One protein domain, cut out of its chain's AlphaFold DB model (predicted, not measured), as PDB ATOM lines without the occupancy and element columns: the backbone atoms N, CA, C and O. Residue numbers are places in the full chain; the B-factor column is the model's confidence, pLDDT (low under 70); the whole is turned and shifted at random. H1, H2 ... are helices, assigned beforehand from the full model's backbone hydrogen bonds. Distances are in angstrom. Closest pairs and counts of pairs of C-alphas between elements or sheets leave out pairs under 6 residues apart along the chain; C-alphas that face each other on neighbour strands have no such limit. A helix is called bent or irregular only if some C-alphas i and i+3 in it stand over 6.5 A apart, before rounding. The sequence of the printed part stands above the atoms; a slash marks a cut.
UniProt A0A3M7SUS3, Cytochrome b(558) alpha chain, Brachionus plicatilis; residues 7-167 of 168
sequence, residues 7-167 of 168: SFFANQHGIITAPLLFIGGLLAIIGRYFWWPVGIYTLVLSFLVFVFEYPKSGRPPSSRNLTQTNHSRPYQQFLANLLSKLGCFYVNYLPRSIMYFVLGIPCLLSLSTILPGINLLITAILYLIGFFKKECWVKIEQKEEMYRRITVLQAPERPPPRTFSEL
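Overview. This is residues 7 to 167 of the 168 residues of the protein "Cytochrome b(558) alpha chain" of Brachionus plicatilis (UniProt A0A3M7SUS3). Four helices, H1, H2, H5 and H7, form a short bundle, with the gap between H2 and H5 less filled; H3 and H4 are near one end, H6 is at the other, and a long tail, residues 144 to 167, sticks far out. The 161 printed residues hold seven named helices, H1 to H7 in order, and no named strand: all helix. The whole is extended, with a radius of gyration of the C-alphas of 23.7 A and spans of 90 by 35 by 28 A, the tail making the length.

Along the chain. H1, residues 7 to 31, is longest, 35.3 A from C-alpha 7 at (216.365, 197.771, 274.288). H2 is residues 37 to 53, 24.2 A; H3, 76 to 85; H4, 88 to 91; H5, 93 to 104, 16.2 A; H6, 106 to 109. H7, residues 111 to 132, spans 32.3 A, ends at C-alpha 132 at (226.191, 195.190, 270.010), and is irregular: C-alphas 112 and 115 are 7.2 A apart.

Arrangement. H1 and H2 form a helical hairpin at a shallow tilt of 24 degrees; their closest C-alphas, Gly 25 and Gly 39, are 3.9 A apart. H7, the hub, touches H1 (closest C-alphas Gly 24 and Thr 113, 4.9 A), H5 (Ser 97 and Ala 124, 4.2 A) and, with residues 113 to 118 alone, H6 (Leu 108 and Ile 114, 4.6 A). H3 and H4 only just touch, only at the corner, with 3 pairs of C-alphas within 8 A. Every O i to N i+4 pair is within hydrogen-bond range in H2, H3 and H5, against 19 of 21 in H1 and 16 of 18 in H7; H4 and H6 are too short for one.

Size, cuts and confidence. The printed part has no cut. The link H2 to H3, 22 residues, is long. Residues 62 to 67 and 144 to 167 stand free. pLDDT is under 70 at residues 59 to 72, 141 to 154, 156 and 164 to 167.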
ATOM      1  N   SER A   7     217.614 198.178 274.929       80.94
ATOM      2  CA  SER A   7     216.365 197.771 274.288       80.94
ATOM      3  C   SER A   7     215.109 198.343 274.943       80.94
ATOM      4  O   SER A   7     214.124 198.601 274.253       80.94
ATOM      5  N   PHE A   8     215.130 198.586 276.258       85.56
ATOM      6  CA  PHE A   8     214.011 199.229 276.947       85.56
ATOM      7  C   PHE A   8     213.878 200.699 276.543       85.56
ATOM      8  O   PHE A   8     212.778 201.160 276.247       85.56
ATOM      9  N   PHE A   9     215.001 201.414 276.500       87.50
ATOM     10  CA  PHE A   9     215.026 202.815 276.098       87.50
ATOM     11  C   PHE A   9     214.645 202.971 274.620       87.50
ATOM     12  O   PHE A   9     213.798 203.795 274.290       87.50
ATOM     13  N   ALA A  10     215.167 202.099 273.750       91.06
ATOM     14  CA  ALA A  10     214.771 202.029 272.344       91.06
ATOM     15  C   ALA A  10     213.250 201.858 272.187       91.06
ATOM     16  O   ALA A  10     212.615 202.606 271.449       91.06
ATOM     17  N   ASN A  11     212.648 200.943 272.954       91.81
ATOM     18  CA  ASN A  11     211.204 200.712 272.923       91.81
ATOM     19  C   ASN A  11     210.391 201.940 273.354       91.81
ATOM     20  O   ASN A  11     209.368 202.259 272.751       91.81
ATOM     21  N   GLN A  12     210.840 202.646 274.398       90.69
ATOM     22  CA  GLN A  12     210.188 203.880 274.844       90.69
ATOM     23  C   GLN A  12     210.248 204.965 273.769       90.69
ATOM     24  O   GLN A  12     209.223 205.578 273.468       90.69
ATOM     25  N   HIS A  13     211.415 205.156 273.153       92.81
ATOM     26  CA  HIS A  13     211.574 206.087 272.040       92.81
ATOM     27  C   HIS A  13     210.682 205.724 270.853       92.81
ATOM     28  O   HIS A  13     210.001 206.600 270.318       92.81
ATOM     29  N   GLY A  14     210.596 204.445 270.486       92.12
ATOM     30  CA  GLY A  14     209.725 203.988 269.405       92.12
ATOM     31  C   GLY A  14     208.244 204.300 269.654       92.12
ATOM     32  O   GLY A  14     207.549 204.787 268.762       92.12
ATOM     33  N   ILE A  15     207.771 204.141 270.893       93.38
ATOM     34  CA  ILE A  15     206.381 204.467 271.265       93.38
ATOM     35  C   ILE A  15     206.110 205.959 271.252       93.38
ATOM     36  O   ILE A  15     205.023 206.353 270.854       93.38
ATOM     37  N   ILE A  16     207.071 206.785 271.666       94.06
ATOM     38  CA  ILE A  16     206.960 208.248 271.574       94.06
ATOM     39  C   ILE A  16     206.989 208.692 270.105       94.06
ATOM     40  O   ILE A  16     206.314 209.644 269.721       94.06
ATOM     41  N   THR A  17     207.724 207.975 269.258       95.12
ATOM     42  CA  THR A  17     207.836 208.279 267.827       95.12
ATOM     43  C   THR A  17     206.529 208.014 267.076       95.12
ATOM     44  O   THR A  17     206.193 208.769 266.166       95.12
ATOM     45  N   ALA A  18     205.747 207.004 267.467       95.50
ATOM     46  CA  ALA A  18     204.468 206.686 266.828       95.50
ATOM     47  C   ALA A  18     203.462 207.867 266.790       95.50
ATOM     48  O   ALA A  18     203.041 208.234 265.690       95.50
ATOM     49  N   PRO A  19     203.082 208.528 267.904       96.44
ATOM     50  CA  PRO A  19     202.186 209.684 267.861       96.44
ATOM     51  C   PRO A  19     202.811 210.887 267.144       96.44
ATOM     52  O   PRO A  19     202.093 211.627 266.478       96.44
ATOM     53  N   LEU A  20     204.137 211.067 267.205       95.81
ATOM     54  CA  LEU A  20     204.816 212.123 266.445       95.81
ATOM     55  C   LEU A  20     204.692 211.897 264.930       95.81
ATOM     56  O   LEU A  20     204.411 212.843 264.197       95.81
ATOM     57  N   LEU A  21     204.853 210.653 264.462       96.06
ATOM     58  CA  LEU A  21     204.613 210.276 263.064       96.06
ATOM     59  C   LEU A  21     203.154 210.522 262.666       96.06
ATOM     60  O   LEU A  21     202.902 211.035 261.580       96.06
ATOM     61  N   PHE A  22     202.204 210.210 263.552       96.88
ATOM     62  CA  PHE A  22     200.780 210.424 263.298       96.88
ATOM     63  C   PHE A  22     200.450 211.909 263.107       96.88
ATOM     64  O   PHE A  22     199.851 212.295 262.105       96.88
ATOM     65  N   ILE A  23     200.894 212.757 264.041       96.00
ATOM     66  CA  ILE A  23     200.673 214.208 263.990       96.00
ATOM     67  C   ILE A  23     201.385 214.814 262.774       96.00
ATOM     68  O   ILE A  23     200.776 215.582 262.029       96.00
ATOM     69  N   GLY A  24     202.645 214.441 262.527       93.62
ATOM     70  CA  GLY A  24     203.407 214.915 261.367       93.62
ATOM     71  C   GLY A  24     202.776 214.517 260.029       93.62
ATOM     72  O   GLY A  24     202.772 215.314 259.086       93.62
ATOM     73  N   GLY A  25     202.186 213.319 259.965       94.19
ATOM     74  CA  GLY A  25     201.442 212.826 258.808       94.19
ATOM     75  C   GLY A  25     200.131 213.572 258.573       94.19
ATOM     76  O   GLY A  25     199.859 213.990 257.448       94.19
ATOM     77  N   LEU A  26     199.354 213.833 259.631       95.31
ATOM     78  CA  LEU A  26     198.146 214.663 259.544       95.31
ATOM     79  C   LEU A  26     198.465 216.078 259.051       95.31
ATOM     80  O   LEU A  26     197.813 216.569 258.130       95.31
ATOM     81  N   LEU A  27     199.494 216.713 259.616       94.06
ATOM     82  CA  LEU A  27     199.932 218.048 259.201       94.06
ATOM     83  C   LEU A  27     200.385 218.073 257.736       94.06
ATOM     84  O   LEU A  27     200.081 219.029 257.025       94.06
ATOM     85  N   ALA A  28     201.057 217.017 257.264       92.62
ATOM     86  CA  ALA A  28     201.464 216.899 255.863       92.62
ATOM     87  C   ALA A  28     200.261 216.882 254.903       92.62
ATOM     88  O   ALA A  28     200.297 217.526 253.853       92.62
ATOM     89  N   ILE A  29     199.204 216.150 255.269       93.50
ATOM     90  CA  ILE A  29     197.991 215.991 254.457       93.50
ATOM     91  C   ILE A  29     197.169 217.281 254.457       93.50
ATOM     92  O   ILE A  29     196.760 217.743 253.392       93.50
ATOM     93  N   ILE A  30     196.955 217.880 255.633       93.81
ATOM     94  CA  ILE A  30     196.177 219.119 255.779       93.81
ATOM     95  C   ILE A  30     196.881 220.277 255.068       93.81
ATOM     96  O   ILE A  30     196.247 221.024 254.329       93.81
ATOM     97  N   GLY A  31     198.198 220.400 255.253       88.38
ATOM     98  CA  GLY A  31     198.990 221.471 254.654       88.38
ATOM     99  C   GLY A  31     199.187 221.344 253.142       88.38
ATOM    100  O   GLY A  31     199.628 222.308 252.525       88.38
ATOM    101  N   ARG A  32     198.877 220.180 252.538       85.69
ATOM    102  CA  ARG A  32     199.104 219.874 251.110       85.69
ATOM    103  C   ARG A  32     200.483 220.331 250.606       85.69
ATOM    104  O   ARG A  32     200.610 220.893 249.520       85.69
ATOM    105  N   TYR A  33     201.528 220.096 251.398       76.00
ATOM    106  CA  TYR A  33     202.898 220.441 251.015       76.00
ATOM    107  C   TYR A  33     203.356 219.643 249.779       76.00
ATOM    108  O   TYR A  33     202.750 218.637 249.414       76.00
ATOM    109  N   PHE A  34     204.460 220.055 249.147       76.44
ATOM    110  CA  PHE A  34     204.970 219.448 247.905       76.44
ATOM    111  C   PHE A  34     205.117 217.909 247.979       76.44
ATOM    112  O   PHE A  34     204.844 217.216 247.005       76.44
ATOM    113  N   TRP A  35     205.447 217.364 249.157       83.69
ATOM    114  CA  TRP A  35     205.544 215.921 249.430       83.69
ATOM    115  C   TRP A  35     204.392 215.379 250.303       83.69
ATOM    116  O   TRP A  35     204.594 214.472 251.108       83.69
ATOM    117  N   TRP A  36     203.165 215.888 250.160       86.94
ATOM    118  CA  TRP A  36     202.002 215.428 250.940       86.94
ATOM    119  C   TRP A  36     201.732 213.903 250.918       86.94
ATOM    120  O   TRP A  36     201.237 213.408 251.936       86.94
ATOM    121  N   PRO A  37     202.087 213.109 249.875       91.44
ATOM    122  CA  PRO A  37     201.916 211.654 249.928       91.44
ATOM    123  C   PRO A  37     202.758 210.988 251.029       91.44
ATOM    124  O   PRO A  37     202.363 209.956 251.572       91.44
ATOM    125  N   VAL A  38     203.874 211.611 251.435       91.62
ATOM    126  CA  VAL A  38     204.679 211.179 252.594       91.62
ATOM    127  C   VAL A  38     203.860 211.257 253.892       91.62
ATOM    128  O   VAL A  38     204.078 210.485 254.826       91.62
ATOM    129  N   GLY A  39     202.848 212.125 253.939       92.12
ATOM    130  CA  GLY A  39     201.876 212.180 255.026       92.12
ATOM    131  C   GLY A  39     201.076 210.890 255.186       92.12
ATOM    132  O   GLY A  39     200.975 210.358 256.288       92.12
ATOM    133  N   ILE A  40     200.572 210.327 254.084       93.75
ATOM    134  CA  ILE A  40     199.853 209.042 254.110       93.75
ATOM    135  C   ILE A  40     200.798 207.923 254.558       93.75
ATOM    136  O   ILE A  40     200.449 207.115 255.417       93.75
ATOM    137  N   TYR A  41     202.019 207.909 254.016       95.31
ATOM    138  CA  TYR A  41     203.051 206.949 254.405       95.31
ATOM    139  C   TYR A  41     203.330 206.984 255.915       95.31
ATOM    140  O   TYR A  41     203.333 205.940 256.567       95.31
ATOM    141  N   THR A  42     203.505 208.175 256.494       95.00
ATOM    142  CA  THR A  42     203.797 208.332 257.928       95.00
ATOM    143  C   THR A  42     202.621 207.969 258.837       95.00
ATOM    144  O   THR A  42     202.858 207.465 259.934       95.00
ATOM    145  N   LEU A  43     201.370 208.112 258.383       95.56
ATOM    146  CA  LEU A  43     200.199 207.596 259.106       95.56
ATOM    147  C   LEU A  43     200.205 206.067 259.199       95.56
ATOM    148  O   LEU A  43     200.025 205.511 260.284       95.56
ATOM    149  N   VAL A  44     200.448 205.382 258.079       96.19
ATOM    150  CA  VAL A  44     200.537 203.912 258.059       96.19
ATOM    151  C   VAL A  44     201.730 203.447 258.895       96.19
ATOM    152  O   VAL A  44     201.611 202.524 259.705       96.19
ATOM    153  N   LEU A  45     202.870 204.126 258.754       95.62
ATOM    154  CA  LEU A  45     204.080 203.838 259.514       95.62
ATOM    155  C   LEU A  45     203.875 204.036 261.018       95.62
ATOM    156  O   LEU A  45     204.352 203.222 261.800       95.62
ATOM    157  N   SER A  46     203.148 205.074 261.435       96.44
ATOM    158  CA  SER A  46     202.816 205.321 262.841       96.44
ATOM    159  C   SER A  46     202.098 204.127 263.469       96.44
ATOM    160  O   SER A  46     202.517 203.636 264.522       96.44
ATOM    161  N   PHE A  47     201.068 203.609 262.794       95.94
ATOM    162  CA  PHE A  47     200.337 202.435 263.261       95.94
ATOM    163  C   PHE A  47     201.243 201.200 263.339       95.94
ATOM    164  O   PHE A  47     201.231 200.483 264.341       95.94
ATOM    165  N   LEU A  48     202.078 200.982 262.319       93.62
ATOM    166  CA  LEU A  48     203.023 199.867 262.288       93.62
ATOM    167  C   LEU A  48     204.033 199.956 263.440       93.62
ATOM    168  O   LEU A  48     204.190 198.992 264.187       93.62
ATOM    169  N   VAL A  49     204.677 201.110 263.631       94.00
ATOM    170  CA  VAL A  49     205.634 201.336 264.726       94.00
ATOM    171  C   VAL A  49     204.957 201.115 266.074       94.00
ATOM    172  O   VAL A  49     205.519 200.432 266.925       94.00
ATOM    173  N   PHE A  50     203.730 201.611 266.262       93.88
ATOM    174  CA  PHE A  50     202.983 201.379 267.496       93.88
ATOM    175  C   PHE A  50     202.766 199.886 267.755       93.88
ATOM    176  O   PHE A  50     203.071 199.414 268.846       93.88
ATOM    177  N   VAL A  51     202.312 199.122 266.757       91.75
ATOM    178  CA  VAL A  51     202.086 197.674 266.891       91.75
ATOM    179  C   VAL A  51     203.384 196.924 267.203       91.75
ATOM    180  O   VAL A  51     203.403 196.080 268.095       91.75
ATOM    181  N   PHE A  52     204.483 197.239 266.519       89.94
ATOM    182  CA  PHE A  52     205.767 196.572 266.752       89.94
ATOM    183  C   PHE A  52     206.376 196.929 268.113       89.94
ATOM    184  O   PHE A  52     206.958 196.067 268.773       89.94
ATOM    185  N   GLU A  53     206.246 198.179 268.554       90.81
ATOM    186  CA  GLU A  53     206.837 198.673 269.799       90.81
ATOM    187  C   GLU A  53     205.956 198.475 271.032       90.81
ATOM    188  O   GLU A  53     206.446 198.506 272.163       90.81
ATOM    189  N   TYR A  54     204.663 198.213 270.872       89.88
ATOM    190  CA  TYR A  54     203.792 197.996 272.019       89.88
ATOM    191  C   TYR A  54     204.274 196.862 272.949       89.88
ATOM    192  O   TYR A  54     204.293 197.071 274.171       89.88
ATOM    193  N   PRO A  55     204.726 195.688 272.453       86.81
ATOM    194  CA  PRO A  55     205.274 194.652 273.314       86.81
ATOM    195  C   PRO A  55     206.697 194.926 273.779       86.81
ATOM    196  O   PRO A  55     207.697 194.629 273.124       86.81
ATOM    197  N   LYS A  56     206.755 195.376 275.026       83.00
ATOM    198  CA  LYS A  56     207.963 195.518 275.827       83.00
ATOM    199  C   LYS A  56     208.713 194.185 275.987       83.00
ATOM    200  O   LYS A  56     208.096 193.158 276.276       83.00
ATOM    201  N   SER A  57     210.039 194.226 275.863       77.75
ATOM    202  CA  SER A  57     210.923 193.108 276.208       77.75
ATOM    203  C   SER A  57     210.989 192.886 277.723       77.75
ATOM    204  O   SER A  57     211.023 193.827 278.522       77.75
ATOM    205  N   GLY A  58     211.012 191.620 278.129       70.69
ATOM    206  CA  GLY A  58     211.307 191.207 279.496       70.69
ATOM    207  C   GLY A  58     212.803 191.231 279.794       70.69
ATOM    208  O   GLY A  58     213.635 191.253 278.888       70.69
ATOM    209  N   ARG A  59     213.155 191.197 281.085       68.00
ATOM    210  CA  ARG A  59     214.537 190.947 281.514       68.00
ATOM    211  C   ARG A  59     214.777 189.439 281.657       68.00
ATOM    212  O   ARG A  59     213.884 188.747 282.147       68.00
ATOM    213  N   PRO A  60     215.960 188.924 281.276       59.62
ATOM    214  CA  PRO A  60     216.277 187.514 281.455       59.62
ATOM    215  C   PRO A  60     216.273 187.118 282.947       59.62
ATOM    216  O   PRO A  60     216.684 187.911 283.803       59.62
ATOM    217  N   PRO A  61     215.857 185.878 283.272       51.78
ATOM    218  CA  PRO A  61     215.606 185.415 284.643       51.78
ATOM    219  C   PRO A  61     216.851 185.360 285.544       51.78
ATOM    220  O   PRO A  61     216.725 185.252 286.761       51.78
ATOM    221  N   SER A  62     218.060 185.486 284.983       49.53
ATOM    222  CA  SER A  62     219.314 185.488 285.751       49.53
ATOM    223  C   SER A  62     219.483 186.718 286.660       49.53
ATOM    224  O   SER A  62     220.323 186.701 287.559       49.53
ATOM    225  N   SER A  63     218.706 187.788 286.463       50.38
ATOM    226  CA  SER A  63     218.797 189.010 287.271       50.38
ATOM    227  C   SER A  63     217.894 188.923 288.509       50.38
ATOM    228  O   SER A  63     216.847 189.560 288.591       50.38
ATOM    229  N   ARG A  64     218.321 188.114 289.484       43.06
ATOM    230  CA  ARG A  64     217.575 187.696 290.690       43.06
ATOM    231  C   ARG A  64     217.138 188.821 291.650       43.06
ATOM    232  O   ARG A  64     216.364 188.543 292.552       43.06
ATOM    233  N   ASN A  65     217.593 190.067 291.471       40.50
ATOM    234  CA  ASN A  65     217.473 191.130 292.486       40.50
ATOM    235  C   ASN A  65     216.978 192.495 291.976       40.50
ATOM    236  O   ASN A  65     217.318 193.519 292.559       40.50
ATOM    237  N   LEU A  66     216.162 192.561 290.922       44.59
ATOM    238  CA  LEU A  66     215.393 193.786 290.682       44.59
ATOM    239  C   LEU A  66     213.912 193.475 290.532       44.59
ATOM    240  O   LEU A  66     213.405 193.163 289.459       44.59
ATOM    241  N   THR A  67     213.224 193.673 291.648       39.56
ATOM    242  CA  THR A  67     211.843 194.139 291.802       39.56
ATOM    243  C   THR A  67     211.572 195.440 291.026       39.56
ATOM    244  O   THR A  67     210.944 196.360 291.529       39.56
ATOM    245  N   GLN A  68     212.004 195.549 289.769       43.19
ATOM    246  CA  GLN A  68     211.327 196.417 288.817       43.19
ATOM    247  C   GLN A  68     210.389 195.500 288.056       43.19
ATOM    248  O   GLN A  68     210.779 194.823 287.106       43.19
ATOM    249  N   THR A  69     209.190 195.414 288.619       46.66
ATOM    250  CA  THR A  69     208.029 194.671 288.154       46.66
ATOM    251  C   THR A  69     208.061 194.444 286.643       46.66
ATOM    252  O   THR A  69     208.149 195.381 285.842       46.66
ATOM    253  N   ASN A  70     207.943 193.177 286.246       54.91
ATOM    254  CA  ASN A  70     207.474 192.779 284.922       54.91
ATOM    255  C   ASN A  70     206.012 193.232 284.762       54.91
ATOM    256  O   ASN A  70     205.117 192.422 284.560       54.91
ATOM    257  N   HIS A  71     205.747 194.527 284.931       62.84
ATOM    258  CA  HIS A  71     204.445 195.101 284.693       62.84
ATOM    259  C   HIS A  71     204.267 195.117 283.179       62.84
ATOM    260  O   HIS A  71     204.876 195.922 282.464       62.84
ATOM    261  N   SER A  72     203.527 194.126 282.690       68.12
ATOM    262  CA  SER A  72     203.103 194.054 281.301       68.12
ATOM    263  C   SER A  72     202.189 195.234 281.002       68.12
ATOM    264  O   SER A  72     201.345 195.575 281.830       68.12
ATOM    265  N   ARG A  73     202.306 195.825 279.809       79.06
ATOM    266  CA  ARG A  73     201.270 196.750 279.333       79.06
ATOM    267  C   ARG A  73     199.940 195.992 279.177       79.06
ATOM    268  O   ARG A  73     199.971 194.782 278.917       79.06
ATOM    269  N   PRO A  74     198.784 196.661 279.329       77.69
ATOM    270  CA  PRO A  74     197.494 196.006 279.129       77.69
ATOM    271  C   PRO A  74     197.436 195.377 277.730       77.69
ATOM    272  O   PRO A  74     197.933 195.950 276.771       77.69
ATOM    273  N   TYR A  75     196.889 194.166 277.606       78.50
ATOM    274  CA  TYR A  75     196.731 193.449 276.324       78.50
ATOM    275  C   TYR A  75     198.019 193.160 275.528       78.50
ATOM    276  O   TYR A  75     197.962 192.699 274.388       78.50
ATOM    277  N   GLN A  76     199.199 193.344 276.128       84.25
ATOM    278  CA  GLN A  76     200.477 193.137 275.450       84.25
ATOM    279  C   GLN A  76     200.657 191.704 274.922       84.25
ATOM    280  O   GLN A  76     201.324 191.494 273.911       84.25
ATOM    281  N   GLN A  77     200.077 190.711 275.598       79.88
ATOM    282  CA  GLN A  77     200.277 189.294 275.290       79.88
ATOM    283  C   GLN A  77     199.802 188.898 273.900       79.88
ATOM    284  O   GLN A  77     200.472 188.111 273.239       79.88
ATOM    285  N   PHE A  78     198.669 189.439 273.450       82.44
ATOM    286  CA  PHE A  78     198.132 189.114 272.134       82.44
ATOM    287  C   PHE A  78     199.123 189.526 271.041       82.44
ATOM    288  O   PHE A  78     199.527 188.711 270.210       82.44
ATOM    289  N   LEU A  79     199.607 190.766 271.126       84.12
ATOM    290  CA  LEU A  79     200.592 191.309 270.198       84.12
ATOM    291  C   LEU A  79     201.950 190.618 270.336       84.12
ATOM    292  O   LEU A  79     202.567 190.276 269.337       84.12
ATOM    293  N   ALA A  80     202.392 190.341 271.563       84.75
ATOM    294  CA  ALA A  80     203.631 189.612 271.823       84.75
ATOM    295  C   ALA A  80     203.589 188.186 271.255       84.75
ATOM    296  O   ALA A  80     204.584 187.720 270.709       84.75
ATOM    297  N   ASN A  81     202.445 187.498 271.336       84.31
ATOM    298  CA  ASN A  81     202.249 186.181 270.732       84.31
ATOM    299  C   ASN A  81     202.307 186.270 269.206       84.31
ATOM    300  O   ASN A  81     203.017 185.484 268.581       84.31
ATOM    301  N   LEU A  82     201.612 187.238 268.606       84.94
ATOM    302  CA  LEU A  82     201.626 187.449 267.160       84.94
ATOM    303  C   LEU A  82     203.040 187.760 266.650       84.94
ATOM    304  O   LEU A  82     203.517 187.123 265.716       84.94
ATOM    305  N   LEU A  83     203.735 188.682 267.310       84.25
ATOM    306  CA  LEU A  83     205.077 189.118 266.932       84.25
ATOM    307  C   LEU A  83     206.135 188.047 267.230       84.25
ATOM    308  O   LEU A  83     207.085 187.907 266.470       84.25
ATOM    309  N   SER A  84     205.945 187.207 268.254       81.81
ATOM    310  CA  SER A  84     206.822 186.049 268.483       81.81
ATOM    311  C   SER A  84     206.770 185.024 267.345       81.81
ATOM    312  O   SER A  84     207.775 184.370 267.078       81.81
ATOM    313  N   LYS A  85     205.647 184.927 266.614       85.12
ATOM    314  CA  LYS A  85     205.537 184.063 265.425       85.12
ATOM    315  C   LYS A  85     206.330 184.592 264.231       85.12
ATOM    316  O   LYS A  85     206.716 183.797 263.383       85.12
ATOM    317  N   LEU A  86     206.636 185.894 264.186       80.50
ATOM    318  CA  LEU A  86     207.577 186.462 263.207       80.50
ATOM    319  C   LEU A  86     209.024 185.988 263.453       80.50
ATOM    320  O   LEU A  86     209.910 186.233 262.634       80.50
ATOM    321  N   GLY A  87     209.270 185.292 264.570       78.00
ATOM    322  CA  GLY A  87     210.501 184.564 264.836       78.00
ATOM    323  C   GLY A  87     211.732 185.465 264.882       78.00
ATOM    324  O   GLY A  87     211.743 186.514 265.530       78.00
ATOM    325  N   CYS A  88     212.781 185.034 264.178       73.06
ATOM    326  CA  CYS A  88     214.108 185.655 264.146       73.06
ATOM    327  C   CYS A  88     214.072 187.164 263.833       73.06
ATOM    328  O   CYS A  88     214.893 187.920 264.353       73.06
ATOM    329  N   PHE A  89     213.094 187.614 263.039       76.31
ATOM    330  CA  PHE A  89     212.977 189.013 262.634       76.31
ATOM    331  C   PHE A  89     212.612 189.944 263.797       76.31
ATOM    332  O   PHE A  89     213.117 191.061 263.873       76.31
ATOM    333  N   TYR A  90     211.759 189.483 264.715       79.50
ATOM    334  CA  TYR A  90     211.301 190.284 265.853       79.50
ATOM    335  C   TYR A  90     212.173 190.093 267.105       79.50
ATOM    336  O   TYR A  90     212.343 191.021 267.898       79.50
ATOM    337  N   VAL A  91     212.751 188.897 267.276       82.50
ATOM    338  CA  VAL A  91     213.604 188.557 268.429       82.50
ATOM    339  C   VAL A  91     214.953 189.284 268.381       82.50
ATOM    340  O   VAL A  91     215.461 189.706 269.425       82.50
ATOM    341  N   ASN A  92     215.514 189.470 267.184       89.19
ATOM    342  CA  ASN A  92     216.797 190.138 266.992       89.19
ATOM    343  C   ASN A  92     216.628 191.648 266.790       89.19
ATOM    344  O   ASN A  92     215.802 192.102 266.000       89.19
ATOM    345  N   TYR A  93     217.481 192.444 267.440       89.19
ATOM    346  CA  TYR A  93     217.435 193.904 267.299       89.19
ATOM    347  C   TYR A  93     218.102 194.439 266.027       89.19
ATOM    348  O   TYR A  93     217.813 195.566 265.631       89.19
ATOM    349  N   LEU A  94     218.932 193.643 265.343       91.69
ATOM    350  CA  LEU A  94     219.574 194.063 264.094       91.69
ATOM    351  C   LEU A  94     218.560 194.270 262.946       91.69
ATOM    352  O   LEU A  94     218.520 195.380 262.415       91.69
ATOM    353  N   PRO A  95     217.693 193.294 262.588       91.38
ATOM    354  CA  PRO A  95     216.661 193.515 261.570       91.38
ATOM    355  C   PRO A  95     215.736 194.689 261.909       91.38
ATOM    356  O   PRO A  95     215.399 195.483 261.036       91.38
ATOM    357  N   ARG A  96     215.389 194.843 263.192       90.25
ATOM    358  CA  ARG A  96     214.558 195.945 263.698       90.25
ATOM    359  C   ARG A  96     215.222 197.311 263.509       90.25
ATOM    360  O   ARG A  96     214.571 198.252 263.067       90.25
ATOM    361  N   SER A  97     216.519 197.409 263.804       93.44
ATOM    362  CA  SER A  97     217.310 198.622 263.582       93.44
ATOM    363  C   SER A  97     217.349 198.998 262.099       93.44
ATOM    364  O   SER A  97     217.017 200.129 261.748       93.44
ATOM    365  N   ILE A  98     217.657 198.039 261.218       94.38
ATOM    366  CA  ILE A  98     217.695 198.264 259.764       94.38
ATOM    367  C   ILE A  98     216.317 198.688 259.247       94.38
ATOM    368  O   ILE A  98     216.219 199.643 258.478       94.38
ATOM    369  N   MET A  99     215.246 198.031 259.705       93.62
ATOM    370  CA  MET A  99     213.872 198.373 259.338       93.62
ATOM    371  C   MET A  99     213.554 199.833 259.673       93.62
ATOM    372  O   MET A  99     213.104 200.571 258.802       93.62
ATOM    373  N   TYR A 100     213.827 200.285 260.899       94.38
ATOM    374  CA  TYR A 100     213.568 201.677 261.279       94.38
ATOM    375  C   TYR A 100     214.476 202.681 260.584       94.38
ATOM    376  O   TYR A 100     214.029 203.784 260.279       94.38
ATOM    377  N   PHE A 101     215.715 202.297 260.279       95.06
ATOM    378  CA  PHE A 101     216.613 203.139 259.503       95.06
ATOM    379  C   PHE A 101     216.066 203.375 258.089       95.06
ATOM    380  O   PHE A 101     215.904 204.520 257.674       95.06
ATOM    381  N   VAL A 102     215.690 202.304 257.381       95.12
ATOM    382  CA  VAL A 102     215.137 202.382 256.019       95.12
ATOM    383  C   VAL A 102     213.793 203.111 256.005       95.12
ATOM    384  O   VAL A 102     213.585 203.990 255.172       95.12
ATOM    385  N   LEU A 103     212.898 202.807 256.950       94.19
ATOM    386  CA  LEU A 103     211.581 203.446 257.031       94.19
ATOM    387  C   LEU A 103     211.656 204.926 257.448       94.19
ATOM    388  O   LEU A 103     210.730 205.684 257.154       94.19
ATOM    389  N   GLY A 104     212.737 205.349 258.109       92.56
ATOM    390  CA  GLY A 104     212.962 206.738 258.512       92.56
ATOM    391  C   GLY A 104     213.418 207.659 257.380       92.56
ATOM    392  O   GLY A 104     213.111 208.847 257.422       92.56
ATOM    393  N   ILE A 105     214.096 207.134 256.351       93.38
ATOM    394  CA  ILE A 105     214.647 207.942 255.245       93.38
ATOM    395  C   ILE A 105     213.556 208.746 254.509       93.38
ATOM    396  O   ILE A 105     213.728 209.959 254.367       93.38
ATOM    397  N   PRO A 106     212.412 208.158 254.098       91.50
ATOM    398  CA  PRO A 106     211.356 208.913 253.419       91.50
ATOM    399  C   PRO A 106     210.750 210.027 254.282       91.50
ATOM    400  O   PRO A 106     210.315 211.046 253.752       91.50
ATOM    401  N   CYS A 107     210.750 209.872 255.612       90.75
ATOM    402  CA  CYS A 107     210.219 210.878 256.536       90.75
ATOM    403  C   CYS A 107     211.036 212.179 256.524       90.75
ATOM    404  O   CYS A 107     210.504 213.229 256.878       90.75
ATOM    405  N   LEU A 108     212.304 212.140 256.104       91.19
ATOM    406  CA  LEU A 108     213.169 213.322 256.047       91.19
ATOM    407  C   LEU A 108     212.882 214.233 254.842       91.19
ATOM    408  O   LEU A 108     213.373 215.358 254.801       91.19
ATOM    409  N   LEU A 109     212.088 213.771 253.874       89.62
ATOM    410  CA  LEU A 109     211.784 214.519 252.650       89.62
ATOM    411  C   LEU A 109     210.726 215.614 252.856       89.62
ATOM    412  O   LEU A 109     210.661 216.558 252.072       89.62
ATOM    413  N   SER A 110     209.893 215.501 253.896       88.56
ATOM    414  CA  SER A 110     208.847 216.481 254.212       88.56
ATOM    415  C   SER A 110     209.113 217.158 255.553       88.56
ATOM    416  O   SER A 110     209.349 216.497 256.563       88.56
ATOM    417  N   LEU A 111     209.012 218.492 255.582       89.31
ATOM    418  CA  LEU A 111     209.303 219.311 256.763       89.31
ATOM    419  C   LEU A 111     208.466 218.900 257.984       89.31
ATOM    420  O   LEU A 111     208.989 218.812 259.093       89.31
ATOM    421  N   SER A 112     207.185 218.581 257.777       91.31
ATOM    422  CA  SER A 112     206.276 218.158 258.850       91.31
ATOM    423  C   SER A 112     206.642 216.797 259.457       91.31
ATOM    424  O   SER A 112     206.214 216.487 260.568       91.31
ATOM    425  N   THR A 113     207.433 215.986 258.751       92.75
ATOM    426  CA  THR A 113     207.817 214.628 259.158       92.75
ATOM    427  C   THR A 113     209.306 214.491 259.486       92.75
ATOM    428  O   THR A 113     209.726 213.420 259.923       92.75
ATOM    429  N   ILE A 114     210.100 215.563 259.370       94.12
ATOM    430  CA  ILE A 114     211.532 215.549 259.713       94.12
ATOM    431  C   ILE A 114     211.744 215.209 261.190       94.12
ATOM    432  O   ILE A 114     212.514 214.304 261.502       94.12
ATOM    433  N   LEU A 115     211.042 215.884 262.105       94.38
ATOM    434  CA  LEU A 115     211.180 215.634 263.543       94.38
ATOM    435  C   LEU A 115     210.848 214.178 263.933       94.38
ATOM    436  O   LEU A 115     211.656 213.554 264.631       94.38
ATOM    437  N   PRO A 116     209.710 213.586 263.509       94.00
ATOM    438  CA  PRO A 116     209.461 212.173 263.773       94.00
ATOM    439  C   PRO A 116     210.425 211.244 263.023       94.00
ATOM    440  O   PRO A 116     210.799 210.210 263.571       94.00
ATOM    441  N   GLY A 117     210.887 211.615 261.825       94.69
ATOM    442  CA  GLY A 117     211.917 210.879 261.089       94.69
ATOM    443  C   GLY A 117     213.230 210.771 261.869       94.69
ATOM    444  O   GLY A 117     213.753 209.674 262.043       94.69
ATOM    445  N   ILE A 118     213.715 211.883 262.430       95.56
ATOM    446  CA  ILE A 118     214.915 211.910 263.282       95.56
ATOM    447  C   ILE A 118     214.724 211.028 264.523       95.56
ATOM    448  O   ILE A 118     215.609 210.244 264.858       95.56
ATOM    449  N   ASN A 119     213.564 211.094 265.183       94.88
ATOM    450  CA  ASN A 119     213.275 210.238 266.340       94.88
ATOM    451  C   ASN A 119     213.272 208.739 265.984       94.88
ATOM    452  O   ASN A 119     213.767 207.914 266.759       94.88
ATOM    453  N   LEU A 120     212.784 208.381 264.794       94.69
ATOM    454  CA  LEU A 120     212.819 207.002 264.310       94.69
ATOM    455  C   LEU A 120     214.259 206.535 264.042       94.69
ATOM    456  O   LEU A 120     214.613 205.411 264.398       94.69
ATOM    457  N   LEU A 121     215.114 207.410 263.506       95.44
ATOM    458  CA  LEU A 121     216.539 207.123 263.314       95.44
ATOM    459  C   LEU A 121     217.283 206.960 264.645       95.44
ATOM    460  O   LEU A 121     218.082 206.036 264.790       95.44
ATOM    461  N   ILE A 122     216.984 207.790 265.647       95.12
ATOM    462  CA  ILE A 122     217.527 207.619 267.005       95.12
ATOM    463  C   ILE A 122     217.098 206.261 267.569       95.12
ATOM    464  O   ILE A 122     217.929 205.517 268.086       95.12
ATOM    465  N   THR A 123     215.826 205.891 267.407       94.44
ATOM    466  CA  THR A 123     215.308 204.577 267.821       94.44
ATOM    467  C   THR A 123     216.066 203.432 267.136       94.44
ATOM    468  O   THR A 123     216.455 202.466 267.795       94.44
ATOM    469  N   ALA A 124     216.349 203.556 265.835       94.75
ATOM    470  CA  ALA A 124     217.153 202.590 265.088       94.75
ATOM    471  C   ALA A 124     218.573 202.444 265.662       94.75
ATOM    472  O   ALA A 124     219.048 201.320 265.847       94.75
ATOM    473  N   ILE A 125     219.232 203.559 266.000       95.19
ATOM    474  CA  ILE A 125     220.570 203.568 266.611       95.19
ATOM    475  C   ILE A 125     220.543 202.905 267.993       95.19
ATOM    476  O   ILE A 125     221.415 202.096 268.306       95.19
ATOM    477  N   LEU A 126     219.530 203.181 268.816       93.81
ATOM    478  CA  LEU A 126     219.394 202.556 270.136       93.81
ATOM    479  C   LEU A 126     219.238 201.033 270.034       93.81
ATOM    480  O   LEU A 126     219.860 200.295 270.800       93.81
ATOM    481  N   TYR A 127     218.472 200.548 269.052       92.62
ATOM    482  CA  TYR A 127     218.386 199.115 268.769       92.62
ATOM    483  C   TYR A 127     219.709 198.522 268.282       92.62
ATOM    484  O   TYR A 127     220.054 197.406 268.674       92.62
ATOM    485  N   LEU A 128     220.482 199.270 267.492       93.94
ATOM    486  CA  LEU A 128     221.812 198.850 267.054       93.94
ATOM    487  C   LEU A 128     222.781 198.718 268.240       93.94
ATOM    488  O   LEU A 128     223.513 197.734 268.340       93.94
ATOM    489  N   ILE A 129     222.744 199.665 269.181       92.38
ATOM    490  CA  ILE A 129     223.522 199.591 270.427       92.38
ATOM    491  C   ILE A 129     223.106 198.355 271.235       92.38
ATOM    492  O   ILE A 129     223.971 197.608 271.694       92.38
ATOM    493  N   GLY A 130     221.799 198.094 271.360       88.62
ATOM    494  CA  GLY A 130     221.276 196.887 272.009       88.62
ATOM    495  C   GLY A 130     221.790 195.594 271.364       88.62
ATOM    496  O   GLY A 130     222.186 194.667 272.071       88.62
ATOM    497  N   PHE A 131     221.878 195.557 270.030       89.69
ATOM    498  CA  PHE A 131     222.465 194.434 269.297       89.69
ATOM    499  C   PHE A 131     223.955 194.232 269.621       89.69
ATOM    500  O   PHE A 131     224.360 193.115 269.943       89.69
ATOM    501  N   PHE A 132     224.772 195.293 269.628       90.44
ATOM    502  CA  PHE A 132     226.191 195.190 270.010       90.44
ATOM    503  C   PHE A 132     226.389 194.747 271.466       90.44
ATOM    504  O   PHE A 132     227.385 194.100 271.794       90.44
ATOM    505  N   LYS A 133     225.426 195.046 272.343       87.56
ATOM    506  CA  LYS A 133     225.383 194.556 273.727       87.56
ATOM    507  C   LYS A 133     224.845 193.124 273.856       87.56
ATOM    508  O   LYS A 133     224.747 192.629 274.976       87.56
ATOM    509  N   LYS A 134     224.560 192.446 272.734       86.00
ATOM    510  CA  LYS A 134     223.984 191.092 272.658       86.00
ATOM    511  C   LYS A 134     222.656 190.969 273.415       86.00
ATOM    512  O   LYS A 134     222.342 189.915 273.964       86.00
ATOM    513  N   GLU A 135     221.884 192.053 273.467       84.00
ATOM    514  CA  GLU A 135     220.523 192.010 273.990       84.00
ATOM    515  C   GLU A 135     219.589 191.404 272.930       84.00
ATOM    516  O   GLU A 135     219.714 191.692 271.740       84.00
ATOM    517  N   CYS A 136     218.618 190.606 273.373       83.69
ATOM    518  CA  CYS A 136     217.561 190.062 272.522       83.69
ATOM    519  C   CYS A 136     216.198 190.357 273.140       83.69
ATOM    520  O   CYS A 136     216.083 190.577 274.353       83.69
ATOM    521  N   TRP A 137     215.152 190.357 272.318       83.75
ATOM    522  CA  TRP A 137     213.798 190.491 272.834       83.75
ATOM    523  C   TRP A 137     213.379 189.197 273.534       83.75
ATOM    524  O   TRP A 137     213.420 188.112 272.956       83.75
ATOM    525  N   VAL A 138     212.964 189.324 274.793       81.94
ATOM    526  CA  VAL A 138     212.454 188.220 275.611       81.94
ATOM    527  C   VAL A 138     210.976 188.460 275.866       81.94
ATOM    528  O   VAL A 138     210.576 189.556 276.266       81.94
ATOM    529  N   LYS A 139     210.159 187.430 275.661       79.69
ATOM    530  CA  LYS A 139     208.731 187.491 275.960       79.69
ATOM    531  C   LYS A 139     208.523 187.603 277.470       79.69
ATOM    532  O   LYS A 139     209.055 186.805 278.234       79.69
ATOM    533  N   ILE A 140     207.731 188.586 277.896       73.12
ATOM    534  CA  ILE A 140     207.268 188.668 279.283       73.12
ATOM    535  C   ILE A 140     206.165 187.627 279.448       73.12
ATOM    536  O   ILE A 140     205.053 187.809 278.949       73.12
ATOM    537  N   GLU A 141     206.471 186.536 280.138       66.75
ATOM    538  CA  GLU A 141     205.431 185.693 280.712       66.75
ATOM    539  C   GLU A 141     204.750 186.514 281.806       66.75
ATOM    540  O   GLU A 141     205.416 187.044 282.704       66.75
ATOM    541  N   GLN A 142     203.424 186.669 281.722       57.03
ATOM    542  CA  GLN A 142     202.703 187.050 282.924       57.03
ATOM    543  C   GLN A 142     202.944 185.896 283.882       57.03
ATOM    544  O   GLN A 142     202.464 184.787 283.655       57.03
ATOM    545  N   LYS A 143     203.699 186.157 284.951       53.72
ATOM    546  CA  LYS A 143     203.399 185.443 286.177       53.72
ATOM    547  C   LYS A 143     201.917 185.702 286.361       53.72
ATOM    548  O   LYS A 143     201.536 186.865 286.501       53.72
ATOM    549  N   GLU A 144     201.103 184.650 286.304       48.03
ATOM    550  CA  GLU A 144     199.885 184.666 287.088       48.03
ATOM    551  C   GLU A 144     200.345 185.244 288.416       48.03
ATOM    552  O   GLU A 144     201.278 184.729 289.051       48.03
ATOM    553  N   GLU A 145     199.822 186.415 288.763       48.66
ATOM    554  CA  GLU A 145     199.778 186.772 290.154       48.66
ATOM    555  C   GLU A 145     198.981 185.612 290.741       48.66
ATOM    556  O   GLU A 145     197.755 185.616 290.754       48.66
ATOM    557  N   MET A 146     199.697 184.551 291.146       40.72
ATOM    558  CA  MET A 146     199.353 183.758 292.294       40.72
ATOM    559  C   MET A 146     199.046 184.863 293.258       40.72
ATOM    560  O   MET A 146     199.991 185.525 293.707       40.72
ATOM    561  N   TYR A 147     197.745 185.167 293.385       45.84
ATOM    562  CA  TYR A 147     197.192 186.041 294.387       45.84
ATOM    563  C   TYR A 147     198.091 185.736 295.540       45.84
ATOM    564  O   TYR A 147     198.111 184.583 295.992       45.84
ATOM    565  N   ARG A 148     198.980 186.688 295.869       46.12
ATOM    566  CA  ARG A 148     199.765 186.589 297.081       46.12
ATOM    567  C   ARG A 148     198.653 186.240 298.028       46.12
ATOM    568  O   ARG A 148     197.714 187.035 298.107       46.12
ATOM    569  N   ARG A 149     198.637 184.997 298.540       45.38
ATOM    570  CA  ARG A 149     197.722 184.633 299.600       45.38
ATOM    571  C   ARG A 149     198.083 185.729 300.560       45.38
ATOM    572  O   ARG A 149     199.159 185.727 301.152       45.38
ATOM    573  N   ILE A 150     197.241 186.749 300.599       51.62
ATOM    574  CA  ILE A 150     197.044 187.528 301.770       51.62
ATOM    575  C   ILE A 150     196.499 186.390 302.605       51.62
ATOM    576  O   ILE A 150     195.323 186.049 302.543       51.62
ATOM    577  N   THR A 151     197.415 185.643 303.230       55.41
ATOM    578  CA  THR A 151     197.160 185.035 304.504       55.41
ATOM    579  C   THR A 151     196.707 186.267 305.238       55.41
ATOM    580  O   THR A 151     197.529 187.119 305.575       55.41
ATOM    581  N   VAL A 152     195.390 186.501 305.206       61.00
ATOM    582  CA  VAL A 152     194.741 187.520 305.996       61.00
ATOM    583  C   VAL A 152     195.283 187.150 307.348       61.00
ATOM    584  O   VAL A 152     194.994 186.054 307.829       61.00
ATOM    585  N   LEU A 153     196.256 187.930 307.825       60.16
ATOM    586  CA  LEU A 153     196.827 187.718 309.134       60.16
ATOM    587  C   LEU A 153     195.603 187.890 310.011       60.16
ATOM    588  O   LEU A 153     195.094 189.004 310.137       60.16
ATOM    589  N   GLN A 154     195.027 186.764 310.432       65.81
ATOM    590  CA  GLN A 154     193.860 186.763 311.285       65.81
ATOM    591  C   GLN A 154     194.237 187.667 312.444       65.81
ATOM    592  O   GLN A 154     195.340 187.537 312.991       65.81
ATOM    593  N   ALA A 155     193.380 188.647 312.729       71.94
ATOM    594  CA  ALA A 155     193.617 189.535 313.849       71.94
ATOM    595  C   ALA A 155     193.898 188.649 315.074       71.94
ATOM    596  O   ALA A 155     193.147 187.695 315.298       71.94
ATOM    597  N   PRO A 156     195.004 188.877 315.802       69.88
ATOM    598  CA  PRO A 156     195.328 188.051 316.952       69.88
ATOM    599  C   PRO A 156     194.147 188.096 317.925       69.88
ATOM    600  O   PRO A 156     193.720 189.170 318.337       69.88
ATOM    601  N   GLU A 157     193.602 186.930 318.280       74.75
ATOM    602  CA  GLU A 157     192.422 186.830 319.155       74.75
ATOM    603  C   GLU A 157     192.695 187.333 320.576       74.75
ATOM    604  O   GLU A 157     191.770 187.619 321.336       74.75
ATOM    605  N   ARG A 158     193.972 187.434 320.956       75.94
ATOM    606  CA  ARG A 158     194.382 187.899 322.276       75.94
ATOM    607  C   ARG A 158     194.937 189.314 322.181       75.94
ATOM    608  O   ARG A 158     195.834 189.547 321.365       75.94
ATOM    609  N   PRO A 159     194.452 190.243 323.027       77.06
ATOM    610  CA  PRO A 159     195.079 191.547 323.141       77.06
ATOM    611  C   PRO A 159     196.540 191.375 323.586       77.06
ATOM    612  O   PRO A 159     196.864 190.400 324.277       77.06
ATOM    613  N   PRO A 160     197.434 192.299 323.194       79.81
ATOM    614  CA  PRO A 160     198.815 192.257 323.643       79.81
ATOM    615  C   PRO A 160     198.867 192.307 325.181       79.81
ATOM    616  O   PRO A 160     198.069 193.022 325.796       79.81
ATOM    617  N   PRO A 161     199.772 191.544 325.819       80.44
ATOM    618  CA  PRO A 161     199.938 191.594 327.266       80.44
ATOM    619  C   PRO A 161     200.310 193.022 327.680       80.44
ATOM    620  O   PRO A 161     201.263 193.592 327.150       80.44
ATOM    621  N   ARG A 162     199.541 193.606 328.608       78.62
ATOM    622  CA  ARG A 162     199.818 194.955 329.117       78.62
ATOM    623  C   ARG A 162     201.141 194.962 329.869       78.62
ATOM    624  O   ARG A 162     201.391 194.102 330.713       78.62
ATOM    625  N   THR A 163     201.979 195.946 329.574       75.56
ATOM    626  CA  THR A 163     203.186 196.216 330.352       75.56
ATOM    627  C   THR A 163     202.799 196.808 331.707       75.56
ATOM    628  O   THR A 163     201.894 197.635 331.791       75.56
ATOM    629  N   PHE A 164     203.497 196.414 332.778       64.56
ATOM    630  CA  PHE A 164     203.206 196.831 334.162       64.56
ATOM    631  C   PHE A 164     203.190 198.354 334.392       64.56
ATOM    632  O   PHE A 164     202.621 198.811 335.376       64.56
ATOM    633  N   SER A 165     203.767 199.143 333.485       66.50
ATOM    634  CA  SER A 165     203.727 200.609 333.509       66.50
ATOM    635  C   SER A 165     202.331 201.208 333.300       66.50
ATOM    636  O   SER A 165     202.156 202.392 333.542       66.50
ATOM    637  N   GLU A 166     201.356 200.423 332.833       60.28
ATOM    638  CA  GLU A 166     199.978 200.875 332.577       60.28
ATOM    639  C   GLU A 166     198.998 200.531 333.717       60.28
ATOM    640  O   GLU A 166     197.799 200.770 333.590       60.28
ATOM    641  N   LEU A 167     199.484 199.918 334.807       61.31
ATOM    642  CA  LEU A 167     198.672 199.430 335.934       61.31
ATOM    643  C   LEU A 167     198.863 200.223 337.243       61.31
ATOM    644  O   LEU A 167     198.273 199.830 338.248       61.31
TER     645      LEU A 167